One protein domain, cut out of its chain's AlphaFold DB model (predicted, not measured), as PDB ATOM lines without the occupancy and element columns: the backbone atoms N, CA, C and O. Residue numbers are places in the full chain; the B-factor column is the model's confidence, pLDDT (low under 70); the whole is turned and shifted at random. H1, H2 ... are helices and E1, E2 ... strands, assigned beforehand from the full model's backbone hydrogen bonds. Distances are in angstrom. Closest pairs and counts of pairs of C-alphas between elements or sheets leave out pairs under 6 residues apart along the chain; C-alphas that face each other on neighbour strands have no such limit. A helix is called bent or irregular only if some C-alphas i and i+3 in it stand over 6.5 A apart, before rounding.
ATOM      1  N   THR A  14      44.594  52.015 177.066       90.62
ATOM      2  CA  THR A  14      43.229  51.779 176.576       90.62
ATOM      3  C   THR A  14      42.480  53.090 176.341       90.62
ATOM      4  O   THR A  14      41.736  53.193 175.365       90.62
ATOM      5  N   ASP A  15      42.711  54.105 177.177       92.44
ATOM      6  CA  ASP A  15      42.129  55.434 176.982       92.44
ATOM      7  C   ASP A  15      42.684  56.097 175.716       92.44
ATOM      8  O   ASP A  15      41.917  56.649 174.929       92.44
ATOM      9  N   ALA A  16      43.992  55.966 175.464       91.69
ATOM     10  CA  ALA A  16      44.619  56.475 174.245       91.69
ATOM     11  C   ALA A  16      44.078  55.783 172.982       91.69
ATOM     12  O   ALA A  16      43.711  56.455 172.021       91.69
ATOM     13  N   TYR A  17      43.958  54.451 172.991       92.38
ATOM     14  CA  TYR A  17      43.355  53.712 171.877       92.38
ATOM     15  C   TYR A  17      41.888  54.069 171.646       92.38
ATOM     16  O   TYR A  17      41.445  54.110 170.503       92.38
ATOM     17  N   SER A  18      41.134  54.323 172.715       94.56
ATOM     18  CA  SER A  18      39.735  54.740 172.599       94.56
ATOM     19  C   SER A  18      39.620  56.151 172.027       94.56
ATOM     20  O   SER A  18      38.706  56.417 171.253       94.56
ATOM     21  N   HIS A  19      40.543  57.047 172.391       94.50
ATOM     22  CA  HIS A  19      40.570  58.417 171.892       94.50
ATOM     23  C   HIS A  19      40.927  58.495 170.400       94.50
ATOM     24  O   HIS A  19      40.261  59.220 169.672       94.50
ATOM     25  N   TYR A  20      41.911  57.710 169.949       92.75
ATOM     26  CA  TYR A  20      42.436  57.717 168.574       92.75
ATOM     27  C   TYR A  20      41.941  56.537 167.718       92.75
ATOM     28  O   TYR A  20      42.641  56.042 166.829       92.75
ATOM     29  N   LEU A  21      40.759  56.003 168.035       92.62
ATOM     30  CA  LEU A  21      40.279  54.752 167.447       92.62
ATOM     31  C   LEU A  21      40.121  54.837 165.925       92.62
ATOM     32  O   LEU A  21      40.396  53.857 165.231       92.62
ATOM     33  N   ASP A  22      39.671  55.974 165.403       89.94
ATOM     34  CA  ASP A  22      39.386  56.129 163.977       89.94
ATOM     35  C   ASP A  22      40.677  56.215 163.150       89.94
ATOM     36  O   ASP A  22      40.805  55.528 162.133       89.94
ATOM     37  N   GLU A  23      41.680  56.954 163.622       90.00
ATOM     38  CA  GLU A  23      43.003  57.029 163.004       90.00
ATOM     39  C   GLU A  23      43.710  55.671 163.056       90.00
ATOM     40  O   GLU A  23      44.273  55.212 162.060       90.00
ATOM     41  N   LEU A  24      43.633  54.970 164.193       92.12
ATOM     42  CA  LEU A  24      44.189  53.622 164.333       92.12
ATOM     43  C   LEU A  24      43.507  52.628 163.396       92.12
ATOM     44  O   LEU A  24      44.183  51.845 162.728       92.12
ATOM     45  N   ARG A  25      42.175  52.659 163.296       91.62
ATOM     46  CA  ARG A  25      41.431  51.845 162.324       91.62
ATOM     47  C   ARG A  25      41.877  52.131 160.903       91.62
ATOM     48  O   ARG A  25      42.030  51.202 160.118       91.62
ATOM     49  N   TRP A  26      42.119  53.393 160.580       88.81
ATOM     50  CA  TRP A  26      42.613  53.754 159.267       88.81
ATOM     51  C   TRP A  26      44.010  53.175 159.002       88.81
ATOM     52  O   TRP A  26      44.187  52.515 157.981       88.81
ATOM     53  N   PHE A  27      44.978  53.324 159.912       89.75
ATOM     54  CA  PHE A  27      46.316  52.744 159.715       89.75
ATOM     55  C   PHE A  27      46.269  51.219 159.598       89.75
ATOM     56  O   PHE A  27      46.839  50.650 158.670       89.75
ATOM     57  N   THR A  28      45.553  50.559 160.510       91.38
ATOM     58  CA  THR A  28      45.443  49.091 160.550       91.38
ATOM     59  C   THR A  28      44.705  48.509 159.341       91.38
ATOM     60  O   THR A  28      44.949  47.365 158.975       91.38
ATOM     61  N   ALA A  29      43.847  49.290 158.676       90.94
ATOM     62  CA  ALA A  29      43.185  48.883 157.437       90.94
ATOM     63  C   ALA A  29      44.077  48.995 156.187       90.94
ATOM     64  O   ALA A  29      43.763  48.375 155.173       90.94
ATOM     65  N   HIS A  30      45.161  49.776 156.236       88.50
ATOM     66  CA  HIS A  30      45.985  50.090 155.061       88.50
ATOM     67  C   HIS A  30      47.470  49.721 155.220       88.50
ATOM     68  O   HIS A  30      48.282  49.991 154.336       88.50
ATOM     69  N   ALA A  31      47.843  49.094 156.330       93.06
ATOM     70  CA  ALA A  31      49.186  48.601 156.586       93.06
ATOM     71  C   ALA A  31      49.127  47.150 157.079       93.06
ATOM     72  O   ALA A  31      48.136  46.712 157.657       93.06
ATOM     73  N   VAL A  32      50.200  46.394 156.853       95.50
ATOM     74  CA  VAL A  32      50.311  45.005 157.315       95.50
ATOM     75  C   VAL A  32      50.757  44.978 158.773       95.50
ATOM     76  O   VAL A  32      51.735  45.632 159.139       95.50
ATOM     77  N   HIS A  33      50.048  44.222 159.609       96.94
ATOM     78  CA  HIS A  33      50.464  43.998 160.991       96.94
ATOM     79  C   HIS A  33      51.709  43.109 161.024       96.94
ATOM     80  O   HIS A  33      51.677  41.986 160.529       96.94
ATOM     81  N   SER A  34      52.781  43.615 161.625       96.94
ATOM     82  CA  SER A  34      54.089  42.966 161.713       96.94
ATOM     83  C   SER A  34      54.545  42.959 163.179       96.94
ATOM     84  O   SER A  34      55.339  43.818 163.592       96.94
ATOM     85  N   PRO A  35      54.011  42.045 164.010       96.50
ATOM     86  CA  PRO A  35      54.229  42.042 165.455       96.50
ATOM     87  C   PRO A  35      55.693  41.818 165.865       96.50
ATOM     88  O   PRO A  35      56.086  42.191 166.969       96.50
ATOM     89  N   LEU A  36      56.542  41.254 165.002       96.31
ATOM     90  CA  LEU A  36      57.983  41.120 165.260       96.31
ATOM     91  C   LEU A  36      58.792  42.349 164.800       96.31
ATOM     92  O   LEU A  36      60.026  42.340 164.817       96.31
ATOM     93  N   GLY A  37      58.113  43.437 164.429       93.94
ATOM     94  CA  GLY A  37      58.728  44.699 164.038       93.94
ATOM     95  C   GLY A  37      59.458  44.600 162.698       93.94
ATOM     96  O   GLY A  37      59.026  43.919 161.775       93.94
ATOM     97  N   LEU A  38      60.607  45.272 162.576       92.81
ATOM     98  CA  LEU A  38      61.370  45.315 161.317       92.81
ATOM     99  C   LEU A  38      61.946  43.958 160.886       92.81
ATOM    100  O   LEU A  38      62.372  43.813 159.740       92.81
ATOM    101  N   SER A  39      61.999  42.989 161.795       91.56
ATOM    102  CA  SER A  39      62.499  41.638 161.530       91.56
ATOM    103  C   SER A  39      61.383  40.638 161.239       91.56
ATOM    104  O   SER A  39      61.672  39.453 161.094       91.56
ATOM    105  N   ASP A  40      60.133  41.095 161.151       96.19
ATOM    106  CA  ASP A  40      59.001  40.229 160.854       96.19
ATOM    107  C   ASP A  40      59.148  39.583 159.464       96.19
ATOM    108  O   ASP A  40      59.417  40.299 158.490       96.19
ATOM    109  N   PRO A  41      59.051  38.246 159.342       94.50
ATOM    110  CA  PRO A  41      59.168  37.572 158.054       94.50
ATOM    111  C   PRO A  41      57.970  37.831 157.131       94.50
ATOM    112  O   PRO A  41      58.140  37.753 155.914       94.50
ATOM    113  N   ASP A  42      56.802  38.174 157.682       92.62
ATOM    114  CA  ASP A  42      55.544  38.273 156.933       92.62
ATOM    115  C   ASP A  42      55.263  39.694 156.412       92.62
ATOM    116  O   ASP A  42      54.269  39.945 155.727       92.62
ATOM    117  N   GLN A  43      56.165  40.641 156.675       93.25
ATOM    118  CA  GLN A  43      56.037  42.012 156.189       93.25
ATOM    119  C   GLN A  43      56.216  42.095 154.646       93.25
ATOM    120  O   GLN A  43      57.107  41.457 154.069       93.25
ATOM    121  N   PRO A  44      55.437  42.937 153.943       93.31
ATOM    122  CA  PRO A  44      55.459  43.043 152.488       93.31
ATOM    123  C   PRO A  44      56.802  43.554 151.955       93.31
ATOM    124  O   PRO A  44      57.500  44.339 152.601       93.31
ATOM    125  N   ALA A  45      57.169  43.149 150.735       93.81
ATOM    126  CA  ALA A  45      58.355  43.684 150.060       93.81
ATOM    127  C   ALA A  45      58.194  45.176 149.713       93.81
ATOM    128  O   ALA A  45      59.149  45.942 149.828       93.81
ATOM    129  N   THR A  46      56.992  45.591 149.324       93.50
ATOM    130  CA  THR A  46      56.643  46.992 149.076       93.50
ATOM    131  C   THR A  46      55.314  47.294 149.752       93.50
ATOM    132  O   THR A  46      54.386  46.501 149.622       93.50
ATOM    133  N   GLY A  47      55.226  48.423 150.452       91.38
ATOM    134  CA  GLY A  47      54.019  48.862 151.148       91.38
ATOM    135  C   GLY A  47      54.273  49.213 152.609       91.38
ATOM    136  O   GLY A  47      55.418  49.333 153.052       91.38
ATOM    137  N   TRP A  48      53.183  49.384 153.350       94.25
ATOM    138  CA  TRP A  48      53.215  49.822 154.738       94.25
ATOM    139  C   TRP A  48      53.089  48.656 155.707       94.25
ATOM    140  O   TRP A  48      52.408  47.661 155.455       94.25
ATOM    141  N   SER A  49      53.745  48.795 156.847       95.75
ATOM    142  CA  SER A  49      53.662  47.860 157.958       95.75
ATOM    143  C   SER A  49      53.573  48.603 159.273       95.75
ATOM    144  O   SER A  49      54.023  49.749 159.377       95.75
ATOM    145  N   TYR A  50      53.000  47.943 160.270       95.88
ATOM    146  CA  TYR A  50      52.849  48.515 161.593       95.88
ATOM    147  C   TYR A  50      53.045  47.495 162.709       95.88
ATOM    148  O   TYR A  50      52.848  46.295 162.528       95.88
ATOM    149  N   SER A  51      53.373  48.002 163.892       96.06
ATOM    150  CA  SER A  51      53.250  47.283 165.157       96.06
ATOM    151  C   SER A  51      52.605  48.178 166.209       96.06
ATOM    152  O   SER A  51      52.677  49.412 166.136       96.06
ATOM    153  N   LEU A  52      51.979  47.551 167.195       95.00
ATOM    154  CA  LEU A  52      51.236  48.178 168.277       95.00
ATOM    155  C   LEU A  52      51.847  47.844 169.645       95.00
ATOM    156  O   LEU A  52      52.484  46.800 169.811       95.00
ATOM    157  N   PRO A  53      51.613  48.693 170.657       92.50
ATOM    158  CA  PRO A  53      51.904  48.382 172.049       92.50
ATOM    159  C   PRO A  53      51.405  46.991 172.467       92.50
ATOM    160  O   PRO A  53      50.211  46.696 172.392       92.50
ATOM    161  N   GLY A  54      52.335  46.152 172.930       89.81
ATOM    162  CA  GLY A  54      52.103  44.743 173.267       89.81
ATOM    163  C   GLY A  54      52.703  43.757 172.261       89.81
ATOM    164  O   GLY A  54      52.958  42.611 172.631       89.81
ATOM    165  N   ASP A  55      52.999  44.195 171.034       94.44
ATOM    166  CA  ASP A  55      53.711  43.367 170.065       94.44
ATOM    167  C   ASP A  55      55.190  43.183 170.474       94.44
ATOM    168  O   ASP A  55      55.834  44.150 170.895       94.44
ATOM    169  N   PRO A  56      55.783  41.982 170.309       93.75
ATOM    170  CA  PRO A  56      57.162  41.705 170.728       93.75
ATOM    171  C   PRO A  56      58.232  42.593 170.079       93.75
ATOM    172  O   PRO A  56      59.269  42.854 170.684       93.75
ATOM    173  N   GLY A  57      58.010  43.025 168.837       91.50
ATOM    174  CA  GLY A  57      58.906  43.897 168.080       91.50
ATOM    175  C   GLY A  57      58.467  45.360 168.048       91.50
ATOM    176  O   GLY A  57      59.004  46.136 167.250       91.50
ATOM    177  N   HIS A  58      57.480  45.746 168.861       92.94
ATOM    178  CA  HIS A  58      57.063  47.137 168.959       92.94
ATOM    179  C   HIS A  58      58.169  48.010 169.549       92.94
ATOM    180  O   HIS A  58      58.868  47.625 170.484       92.94
ATOM    181  N   VAL A  59      58.332  49.208 168.988       82.44
ATOM    182  CA  VAL A  59      59.348  50.171 169.416       82.44
ATOM    183  C   VAL A  59      58.675  51.360 170.086       82.44
ATOM    184  O   VAL A  59      57.910  52.072 169.449       82.44
ATOM    185  N   GLY A  60      59.006  51.602 171.352       69.31
ATOM    186  CA  GLY A  60      58.434  52.680 172.156       69.31
ATOM    187  C   GLY A  60      57.956  52.150 173.501       69.31
ATOM    188  O   GLY A  60      57.228  51.165 173.560       69.31
ATOM    189  N   GLU A  61      58.383  52.796 174.581       61.19
ATOM    190  CA  GLU A  61      57.995  52.440 175.945       61.19
ATOM    191  C   GLU A  61      57.090  53.526 176.544       61.19
ATOM    192  O   GLU A  61      57.089  54.683 176.103       61.19
ATOM    193  N   ILE A  62      56.285  53.135 177.533       59.34
ATOM    194  CA  ILE A  62      55.481  54.049 178.346       59.34
ATOM    195  C   ILE A  62      56.421  54.735 179.332       59.34
ATOM    196  O   ILE A  62      56.940  54.091 180.241       59.34
ATOM    197  N   GLU A  63      56.573  56.048 179.215       60.84
ATOM    198  CA  GLU A  63      57.160  56.861 180.276       60.84
ATOM    199  C   GLU A  63      56.042  57.693 180.885       60.84
ATOM    200  O   GLU A  63      55.695  58.768 180.403       60.84
ATOM    201  N   ARG A  64      55.441  57.206 181.972       64.75
ATOM    202  CA  ARG A  64      54.684  58.110 182.835       64.75
ATOM    203  C   ARG A  64      55.686  59.088 183.443       64.75
ATOM    204  O   ARG A  64      56.460  58.704 184.314       64.75
ATOM    205  N   THR A  65      55.678  60.330 182.979       65.44
ATOM    206  CA  THR A  65      56.634  61.349 183.420       65.44
ATOM    207  C   THR A  65      56.192  62.024 184.717       65.44
ATOM    208  O   THR A  65      57.052  62.359 185.531       65.44
ATOM    209  N   GLN A  66      54.882  62.193 184.961       75.88
ATOM    210  CA  GLN A  66      54.344  62.877 186.153       75.88
ATOM    211  C   GLN A  66      52.996  62.284 186.629       75.88
ATOM    212  O   GLN A  66      52.377  61.472 185.937       75.88
ATOM    213  N   PRO A  67      52.510  62.621 187.841       71.25
ATOM    214  CA  PRO A  67      51.213  62.147 188.329       71.25
ATOM    215  C   PRO A  67      50.022  62.569 187.455       71.25
ATOM    216  O   PRO A  67      49.066  61.800 187.353       71.25
ATOM    217  N   ASP A  68      50.112  63.740 186.828       82.62
ATOM    218  CA  ASP A  68      49.122  64.419 185.981       82.62
ATOM    219  C   ASP A  68      49.477  64.400 184.482       82.62
ATOM    220  O   ASP A  68      48.824  65.070 183.679       82.62
ATOM    221  N   GLU A  69      50.488  63.614 184.110       86.12
ATOM    222  CA  GLU A  69      50.960  63.448 182.739       86.12
ATOM    223  C   GLU A  69      51.120  61.962 182.411       86.12
ATOM    224  O   GLU A  69      51.740  61.192 183.152       86.12
ATOM    225  N   TRP A  70      50.582  61.555 181.269       89.06
ATOM    226  CA  TRP A  70      50.802  60.232 180.702       89.06
ATOM    227  C   TRP A  70      51.381  60.378 179.301       89.06
ATOM    228  O   TRP A  70      50.860  61.160 178.507       89.06
ATOM    229  N   VAL A  71      52.438  59.627 178.987       89.88
ATOM    230  CA  VAL A  71      53.095  59.658 177.675       89.88
ATOM    231  C   VAL A  71      53.270  58.239 177.153       89.88
ATOM    232  O   VAL A  71      53.752  57.353 177.860       89.88
ATOM    233  N   HIS A  72      52.953  58.055 175.874       88.75
ATOM    234  CA  HIS A  72      53.326  56.868 175.119       88.75
ATOM    235  C   HIS A  72      54.120  57.280 173.887       88.75
ATOM    236  O   HIS A  72      53.634  58.043 173.051       88.75
ATOM    237  N   GLN A  73      55.354  56.786 173.775       89.12
ATOM    238  CA  GLN A  73      56.289  57.229 172.735       89.12
ATOM    239  C   GLN A  73      55.886  56.767 171.325       89.12
ATOM    240  O   GLN A  73      56.212  57.438 170.349       89.12
ATOM    241  N   ALA A  74      55.161  55.651 171.221       90.81
ATOM    242  CA  ALA A  74      54.626  55.147 169.959       90.81
ATOM    243  C   ALA A  74      53.280  54.432 170.161       90.81
ATOM    244  O   ALA A  74      53.251  53.245 170.435       90.81
ATOM    245  N   LEU A  75      52.145  55.128 170.079       93.38
ATOM    246  CA  LEU A  75      50.832  54.462 170.097       93.38
ATOM    247  C   LEU A  75      50.670  53.509 168.900       93.38
ATOM    248  O   LEU A  75      49.988  52.494 168.982       93.38
ATOM    249  N   ILE A  76      51.349  53.835 167.800       93.38
ATOM    250  CA  ILE A  76      51.607  52.968 166.658       93.38
ATOM    251  C   ILE A  76      53.020  53.261 166.146       93.38
ATOM    252  O   ILE A  76      53.477  54.412 166.152       93.38
ATOM    253  N   ALA A  77      53.713  52.214 165.709       94.06
ATOM    254  CA  ALA A  77      54.956  52.325 164.964       94.06
ATOM    255  C   ALA A  77      54.693  51.887 163.524       94.06
ATOM    256  O   ALA A  77      54.278  50.756 163.302       94.06
ATOM    257  N   LEU A  78      54.937  52.774 162.563       93.75
ATOM    258  CA  LEU A  78      54.739  52.540 161.135       93.75
ATOM    259  C   LEU A  78      56.076  52.523 160.403       93.75
ATOM    260  O   LEU A  78      57.019  53.235 160.765       93.75
ATOM    261  N   TRP A  79      56.155  51.745 159.335       93.38
ATOM    262  CA  TRP A  79      57.250  51.833 158.385       93.38
ATOM    263  C   TRP A  79      56.790  51.504 156.977       93.38
ATOM    264  O   TRP A  79      55.888  50.699 156.762       93.38
ATOM    265  N   GLU A  80      57.446  52.142 156.021       92.06
ATOM    266  CA  GLU A  80      57.257  51.887 154.604       92.06
ATOM    267  C   GLU A  80      58.440  51.072 154.085       92.06
ATOM    268  O   GLU A  80      59.602  51.318 154.441       92.06
ATOM    269  N   ARG A  81      58.137  50.093 153.234       92.62
ATOM    270  CA  ARG A  81      59.124  49.343 152.472       92.62
ATOM    271  C   ARG A  81      58.949  49.583 150.985       92.62
ATOM    272  O   ARG A  81      57.835  49.691 150.478       92.62
ATOM    273  N   HIS A  82      60.070  49.573 150.283       92.38
ATOM    274  CA  HIS A  82      60.119  49.520 148.833       92.38
ATOM    275  C   HIS A  82      61.188  48.511 148.416       92.38
ATOM    276  O   HIS A  82      62.360  48.661 148.763       92.38
ATOM    277  N   GLN A  83      60.785  47.466 147.689       93.31
ATOM    278  CA  GLN A  83      61.679  46.386 147.240       93.31
ATOM    279  C   GLN A  83      62.490  45.744 148.386       93.31
ATOM    280  O   GLN A  83      63.663  45.410 148.244       93.31
ATOM    281  N   GLY A  84      61.865  45.581 149.552       90.81
ATOM    282  CA  GLY A  84      62.438  44.960 150.743       90.81
ATOM    283  C   GLY A  84      63.281  45.898 151.614       90.81
ATOM    284  O   GLY A  84      63.609  45.545 152.749       90.81
ATOM    285  N   ALA A  85      63.601  47.102 151.147       91.88
ATOM    286  CA  ALA A  85      64.303  48.102 151.943       91.88
ATOM    287  C   ALA A  85      63.308  48.995 152.690       91.88
ATOM    288  O   ALA A  85      62.303  49.408 152.121       91.88
ATOM    289  N   VAL A  86      63.598  49.318 153.952       91.25
ATOM    290  CA  VAL A  86      62.820  50.305 154.718       91.25
ATOM    291  C   VAL A  86      63.185  51.708 154.230       91.25
ATOM    292  O   VAL A  86      64.347  52.105 154.325       91.25
ATOM    293  N   THR A  87      62.205  52.453 153.726       90.12
ATOM    294  CA  THR A  87      62.375  53.816 153.188       90.12
ATOM    295  C   THR A  87      62.050  54.884 154.227       90.12
ATOM    296  O   THR A  87      62.719  55.917 154.292       90.12
ATOM    297  N   GLY A  88      61.081  54.607 155.100       90.12
ATOM    298  CA  GLY A  88      60.649  55.523 156.147       90.12
ATOM    299  C   GLY A  88      60.125  54.793 157.374       90.12
ATOM    300  O   GLY A  88      59.615  53.679 157.285       90.12
ATOM    301  N   ARG A  89      60.271  55.426 158.537       91.56
ATOM    302  CA  ARG A  89      59.709  54.966 159.811       91.56
ATOM    303  C   ARG A  89      59.028  56.124 160.516       91.56
ATOM    304  O   ARG A  89      59.557  57.234 160.490       91.56
ATOM    305  N   PHE A  90      57.920  55.847 161.186       91.56
ATOM    306  CA  PHE A  90      57.097  56.846 161.850       91.56
ATOM    307  C   PHE A  90      56.632  56.326 163.208       91.56
ATOM    308  O   PHE A  90      56.230  55.171 163.322       91.56
ATOM    309  N   LEU A  91      56.709  57.166 164.238       92.19
ATOM    310  CA  LEU A  91      56.200  56.874 165.578       92.19
ATOM    311  C   LEU A  91      55.178  57.929 165.955       92.19
ATOM    312  O   LEU A  91      55.457  59.127 165.835       92.19
ATOM    313  N   TRP A  92      54.026  57.482 166.439       93.12
ATOM    314  CA  TRP A  92      53.005  58.383 166.943       93.12
ATOM    315  C   TRP A  92      53.139  58.548 168.449       93.12
ATOM    316  O   TRP A  92      52.711  57.686 169.218       93.12
ATOM    317  N   ARG A  93      53.745  59.646 168.893       92.56
ATOM    318  CA  ARG A  93      53.792  59.960 170.317       92.56
ATOM    319  C   ARG A  93      52.475  60.601 170.722       92.56
ATOM    320  O   ARG A  93      52.104  61.634 170.173       92.56
ATOM    321  N   VAL A  94      51.844  60.050 171.747       92.38
ATOM    322  CA  VAL A  94      50.623  60.592 172.347       92.38
ATOM    323  C   VAL A  94      50.897  60.962 173.795       92.38
ATOM    324  O   VAL A  94      51.701  60.332 174.491       92.38
ATOM    325  N   THR A  95      50.294  62.044 174.251       92.56
ATOM    326  CA  THR A  95      50.462  62.569 175.600       92.56
ATOM    327  C   THR A  95      49.116  63.056 176.101       92.56
ATOM    328  O   THR A  95      48.360  63.681 175.366       92.56
ATOM    329  N   TRP A  96      48.817  62.778 177.359       92.31
ATOM    330  CA  TRP A  96      47.698  63.388 178.057       92.31
ATOM    331  C   TRP A  96      48.228  64.219 179.214       92.31
ATOM    332  O   TRP A  96      49.090  63.758 179.965       92.31
ATOM    333  N   THR A  97      47.688  65.423 179.377       90.00
ATOM    334  CA  THR A  97      47.942  66.271 180.546       90.00
ATOM    335  C   THR A  97      46.628  66.759 181.137       90.00
ATOM    336  O   THR A  97      45.663  67.007 180.409       90.00
ATOM    337  N   ALA A  98      46.600  66.987 182.450       86.88
ATOM    338  CA  ALA A  98      45.420  67.542 183.113       86.88
ATOM    339  C   ALA A  98      45.022  68.944 182.598       86.88
ATOM    340  O   ALA A  98      43.858  69.326 182.708       86.88
ATOM    341  N   SER A  99      45.967  69.717 182.047       88.19
ATOM    342  CA  SER A  99      45.744  71.096 181.593       88.19
ATOM    343  C   SER A  99      45.376  71.223 180.112       88.19
ATOM    344  O   SER A  99      44.602  72.115 179.771       88.19
ATOM    345  N   ALA A 100      45.909  70.363 179.239       88.50
ATOM    346  CA  ALA A 100      45.703  70.444 177.790       88.50
ATOM    347  C   ALA A 100      44.878  69.284 177.207       88.50
ATOM    348  O   ALA A 100      44.485  69.349 176.046       88.50
ATOM    349  N   GLY A 101      44.592  68.237 177.988       91.62
ATOM    350  CA  GLY A 101      43.972  67.017 177.475       91.62
ATOM    351  C   GLY A 101      44.940  66.215 176.604       91.62
ATOM    352  O   GLY A 101      46.142  66.182 176.883       91.62
ATOM    353  N   TRP A 102      44.404  65.545 175.580       92.88
ATOM    354  CA  TRP A 102      45.182  64.771 174.614       92.88
ATOM    355  C   TRP A 102      45.923  65.686 173.642       92.88
ATOM    356  O   TRP A 102      45.341  66.590 173.045       92.88
ATOM    357  N   VAL A 103      47.215  65.429 173.487       91.94
ATOM    358  CA  VAL A 103      48.081  66.044 172.489       91.94
ATOM    359  C   VAL A 103      48.946  64.961 171.871       91.94
ATOM    360  O   VAL A 103      49.431  64.062 172.560       91.94
ATOM    361  N   ASP A 104      49.193  65.068 170.578       91.56
ATOM    362  CA  ASP A 104      50.009  64.100 169.873       91.56
ATOM    363  C   ASP A 104      50.988  64.749 168.904       91.56
ATOM    364  O   ASP A 104      50.943  65.942 168.589       91.56
ATOM    365  N   ARG A 105      51.982  63.951 168.525       91.12
ATOM    366  CA  ARG A 105      53.035  64.350 167.609       91.12
ATOM    367  C   ARG A 105      53.611  63.139 166.911       91.12
ATOM    368  O   ARG A 105      53.988  62.153 167.543       91.12
ATOM    369  N   TRP A 106      53.795  63.274 165.611       91.38
ATOM    370  CA  TRP A 106      54.527  62.304 164.823       91.38
ATOM    371  C   TRP A 106      56.027  62.574 164.862       91.38
ATOM    372  O   TRP A 106      56.484  63.718 164.832       91.38
ATOM    373  N   PHE A 107      56.804  61.501 164.904       89.81
ATOM    374  CA  PHE A 107      58.238  61.522 164.656       89.81
ATOM    375  C   PHE A 107      58.517  60.671 163.436       89.81
ATOM    376  O   PHE A 107      57.979  59.574 163.319       89.81
ATOM    377  N   ALA A 108      59.374  61.159 162.549       90.50
ATOM    378  CA  ALA A 108      59.766  60.444 161.349       90.50
ATOM    379  C   ALA A 108      61.270  60.194 161.338       90.50
ATOM    380  O   ALA A 108      62.071  61.006 161.810       90.50
ATOM    381  N   ARG A 109      61.648  59.064 160.755       88.81
ATOM    382  CA  ARG A 109      63.018  58.729 160.400       88.81
ATOM    383  C   ARG A 109      63.033  58.237 158.963       88.81
ATOM    384  O   ARG A 109      62.788  57.063 158.693       88.81
ATOM    385  N   ILE A 110      63.331  59.156 158.052       85.44
ATOM    386  CA  ILE A 110      63.531  58.860 156.633       85.44
ATOM    387  C   ILE A 110      65.030  58.704 156.423       85.44
ATOM    388  O   ILE A 110      65.783  59.647 156.677       85.44
ATOM    389  N   ALA A 111      65.480  57.504 156.062       71.19
ATOM    390  CA  ALA A 111      66.907  57.218 155.964       71.19
ATOM    391  C   ALA A 111      67.595  58.217 155.008       71.19
ATOM    392  O   ALA A 111      67.056  58.485 153.934       71.19
ATOM    393  N   PRO A 112      68.765  58.785 155.373       71.44
ATOM    394  CA  PRO A 112      69.637  58.446 156.508       71.44
ATOM    395  C   PRO A 112      69.419  59.287 157.787       71.44
ATOM    396  O   PRO A 112      70.236  59.223 158.705       71.44
ATOM    397  N   ASN A 113      68.355  60.086 157.866       81.06
ATOM    398  CA  ASN A 113      68.193  61.090 158.919       81.06
ATOM    399  C   ASN A 113      67.969  60.472 160.317       81.06
ATOM    400  O   ASN A 113      67.512  59.326 160.435       81.06
ATOM    401  N   PRO A 114      68.298  61.203 161.402       85.00
ATOM    402  CA  PRO A 114      67.856  60.853 162.750       85.00
ATOM    403  C   PRO A 114      66.336  61.031 162.896       85.00
ATOM    404  O   PRO A 114      65.682  61.581 162.012       85.00
ATOM    405  N   TRP A 115      65.775  60.580 164.022       87.94
ATOM    406  CA  TRP A 115      64.386  60.886 164.370       87.94
ATOM    407  C   TRP A 115      64.189  62.395 164.488       87.94
ATOM    408  O   TRP A 115      64.934  63.068 165.202       87.94
ATOM    409  N   GLN A 116      63.179  62.914 163.801       89.25
ATOM    410  CA  GLN A 116      62.813  64.325 163.840       89.25
ATOM    411  C   GLN A 116      61.301  64.466 164.025       89.25
ATOM    412  O   GLN A 116      60.557  63.603 163.548       89.25
ATOM    413  N   PRO A 117      60.830  65.532 164.700       88.69
ATOM    414  CA  PRO A 117      59.419  65.889 164.688       88.69
ATOM    415  C   PRO A 117      58.918  65.991 163.248       88.69
ATOM    416  O   PRO A 117      59.505  66.703 162.433       88.69
ATOM    417  N   TYR A 118      57.848  65.273 162.938       83.81
ATOM    418  CA  TYR A 118      57.165  65.397 161.664       83.81
ATOM    419  C   TYR A 118      56.230  66.606 161.755       83.81
ATOM    420  O   TYR A 118      55.420  66.707 162.674       83.81
ATOM    421  N   ALA A 119      56.438  67.583 160.871       69.75
ATOM    422  CA  ALA A 119      55.862  68.922 161.007       69.75
ATOM    423  C   ALA A 119      54.364  68.998 160.671       69.75
ATOM    424  O   ALA A 119      53.716  69.975 161.041       69.75
ATOM    425  N   SER A 120      53.839  67.996 159.967       69.00
ATOM    426  CA  SER A 120      52.434  67.916 159.577       69.00
ATOM    427  C   SER A 120      51.701  66.844 160.376       69.00
ATOM    428  O   SER A 120      52.318  65.965 160.985       69.00
ATOM    429  N   ASP A 121      50.377  66.897 160.320       68.31
ATOM    430  CA  ASP A 121      49.558  65.763 160.707       68.31
ATOM    431  C   ASP A 121      49.760  64.644 159.676       68.31
ATOM    432  O   ASP A 121      49.311  64.724 158.529       68.31
ATOM    433  N   PHE A 122      50.495  63.608 160.081       68.12
ATOM    434  CA  PHE A 122      50.818  62.466 159.232       68.12
ATOM    435  C   PHE A 122      49.559  61.814 158.652       68.12
ATOM    436  O   PHE A 122      49.579  61.380 157.499       68.12
ATOM    437  N   PHE A 123      48.460  61.788 159.414       63.53
ATOM    438  CA  PHE A 123      47.187  61.247 158.954       63.53
ATOM    439  C   PHE A 123      46.680  61.997 157.716       63.53
ATOM    440  O   PHE A 123      46.315  61.379 156.716       63.53
ATOM    441  N   MET A 124      46.746  63.328 157.741       63.34
ATOM    442  CA  MET A 124      46.290  64.180 156.641       63.34
ATOM    443  C   MET A 124      47.215  64.122 155.420       63.34
ATOM    444  O   MET A 124      46.737  64.133 154.284       63.34
ATOM    445  N   ASP A 125      48.527  64.018 155.637       66.44
ATOM    446  CA  ASP A 125      49.523  63.987 154.561       66.44
ATOM    447  C   ASP A 125      49.564  62.646 153.813       66.44
ATOM    448  O   ASP A 125      49.738  62.617 152.593       66.44
ATOM    449  N   TYR A 126      49.437  61.528 154.536       65.31
ATOM    450  CA  TYR A 126      49.647  60.185 153.985       65.31
ATOM    451  C   TYR A 126      48.356  59.440 153.645       65.31
ATOM    452  O   TYR A 126      48.435  58.403 152.975       65.31
ATOM    453  N   LEU A 127      47.179  59.992 153.975       58.72
ATOM    454  CA  LEU A 127      45.881  59.467 153.531       58.72
ATOM    455  C   LEU A 127      45.859  59.064 152.037       58.72
ATOM    456  O   LEU A 127      45.378  57.976 151.710       58.72
ATOM    457  N   PRO A 128      46.412  59.876 151.109       55.62
ATOM    458  CA  PRO A 128      46.401  59.576 149.674       55.62
ATOM    459  C   PRO A 128      47.508  58.621 149.203       55.62
ATOM    460  O   PRO A 128      47.460  58.162 148.062       55.62
ATOM    461  N   VAL A 129      48.547  58.394 150.012       59.12
ATOM    462  CA  VAL A 129      49.739  57.618 149.624       59.12
ATOM    463  C   VAL A 129      49.576  56.160 150.027       59.12
ATOM    464  O   VAL A 129      49.806  55.276 149.203       59.12
ATOM    465  N   ILE A 130      49.094  55.903 151.245       56.94
ATOM    466  CA  ILE A 130      48.862  54.531 151.719       56.94
ATOM    467  C   ILE A 130      47.699  53.880 150.941       56.94
ATOM    468  O   ILE A 130      47.746  52.699 150.619       56.94
ATOM    469  N   THR A 131      46.708  54.667 150.512       56.56
ATOM    470  CA  THR A 131      45.566  54.188 149.707       56.56
ATOM    471  C   THR A 131      45.893  53.864 148.245       56.56
ATOM    472  O   THR A 131      45.124  53.156 147.605       56.56
ATOM    473  N   LYS A 132      47.006  54.360 147.685       47.94
ATOM    474  CA  LYS A 132      47.393  54.114 146.277       47.94
ATOM    475  C   LYS A 132      48.311  52.907 146.079       47.94
ATOM    476  O   LYS A 132      48.559  52.532 144.936       47.94
TER     477      LYS A 132
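AT A GLANCE: This is residues 14 to 132 of the 134 residues of an uncharacterized protein of Sulfobacillus benefaciens (UniProt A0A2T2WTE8). A long, twisted antiparallel sheet makes the length of this domain, with the hairpin of the long strands E4 and E5 as its backbone; E3 and then E1 lie beside one end of E4, and short E2 lies beside the other end, on the same side. H1 and H2 graze the sheet, while H3 packs on it near the end of H2. The printed part has 119 residues with three named helices and five named strands, in the order H1, H2, E1, E2, E3, E4, E5, H3; the class is mixed, helices and strands. It is compact, with a radius of gyration of the C-alphas of 14.2 A, and elongated, with spans of 45 by 29 by 28 A.

IN THESE COORDINATES: H1 is residues 14 to 19, from C-alpha 14 at (43.229, 51.779, 176.576). H2 is residues 21 to 30, 14.4 A long. E1 is residues 47 to 51, E2 residues 69 to 72, and E3 residues 77 to 82, 17.2 A long. E4, residues 85 to 97, is 37.6 A long and begins at C-alpha 85 at (64.303, 48.102, 151.943). E5, residues 101 to 110, is 29.7 A long. H3, residues 122 to 130, ends at C-alpha 130 at (48.862, 54.531, 151.719); it is irregular, with C-alphas 125 and 128 7.3 A apart.

HOW THE PARTS SIT: The sheet is branched, with E1, E2 and E5 as edge strands. E3, E4 and E5 form a meander, each strand the antiparallel neighbour of the one before. E2, beside residues 93 to 97, and E3, beside residues 85 to 91, lie on one side of E4, and E5 on the other side. N 93 and O 105 of E4 and E5 are 2.9 A apart, within hydrogen-bond range, as are N 78 and O 90 of E3 and E4 at 2.8 A, N 70 and O 96 of E2 and E4 at 3.0 A, and N 49 and O 79 of E1 and E3 at 2.9 A. H3 is on the sheet at a height of 9.2 A, only just over none of its strands: 2 of its 9 C-alphas fall on E1 and 2 on E4. H2 and H3 are close but not clearly touching, the closest C-alphas being those of His 30 and Ile 130, 6.3 A apart. H1 and H3 are apart. Every O i to N i+4 pair is within hydrogen-bond range in H1 and H2, and 3 of 5 in H3.

THE WHOLE: The two C-alphas farthest apart, those of Pro 67 and Gln 83, are 45.2 A apart. The printed part has no cut. The links H2 to E1, E1 to E2 and E5 to H3 are long. Mean pLDDT of the printed part is 86.0; residues 60 to 65 and 119 to 132 are under 70.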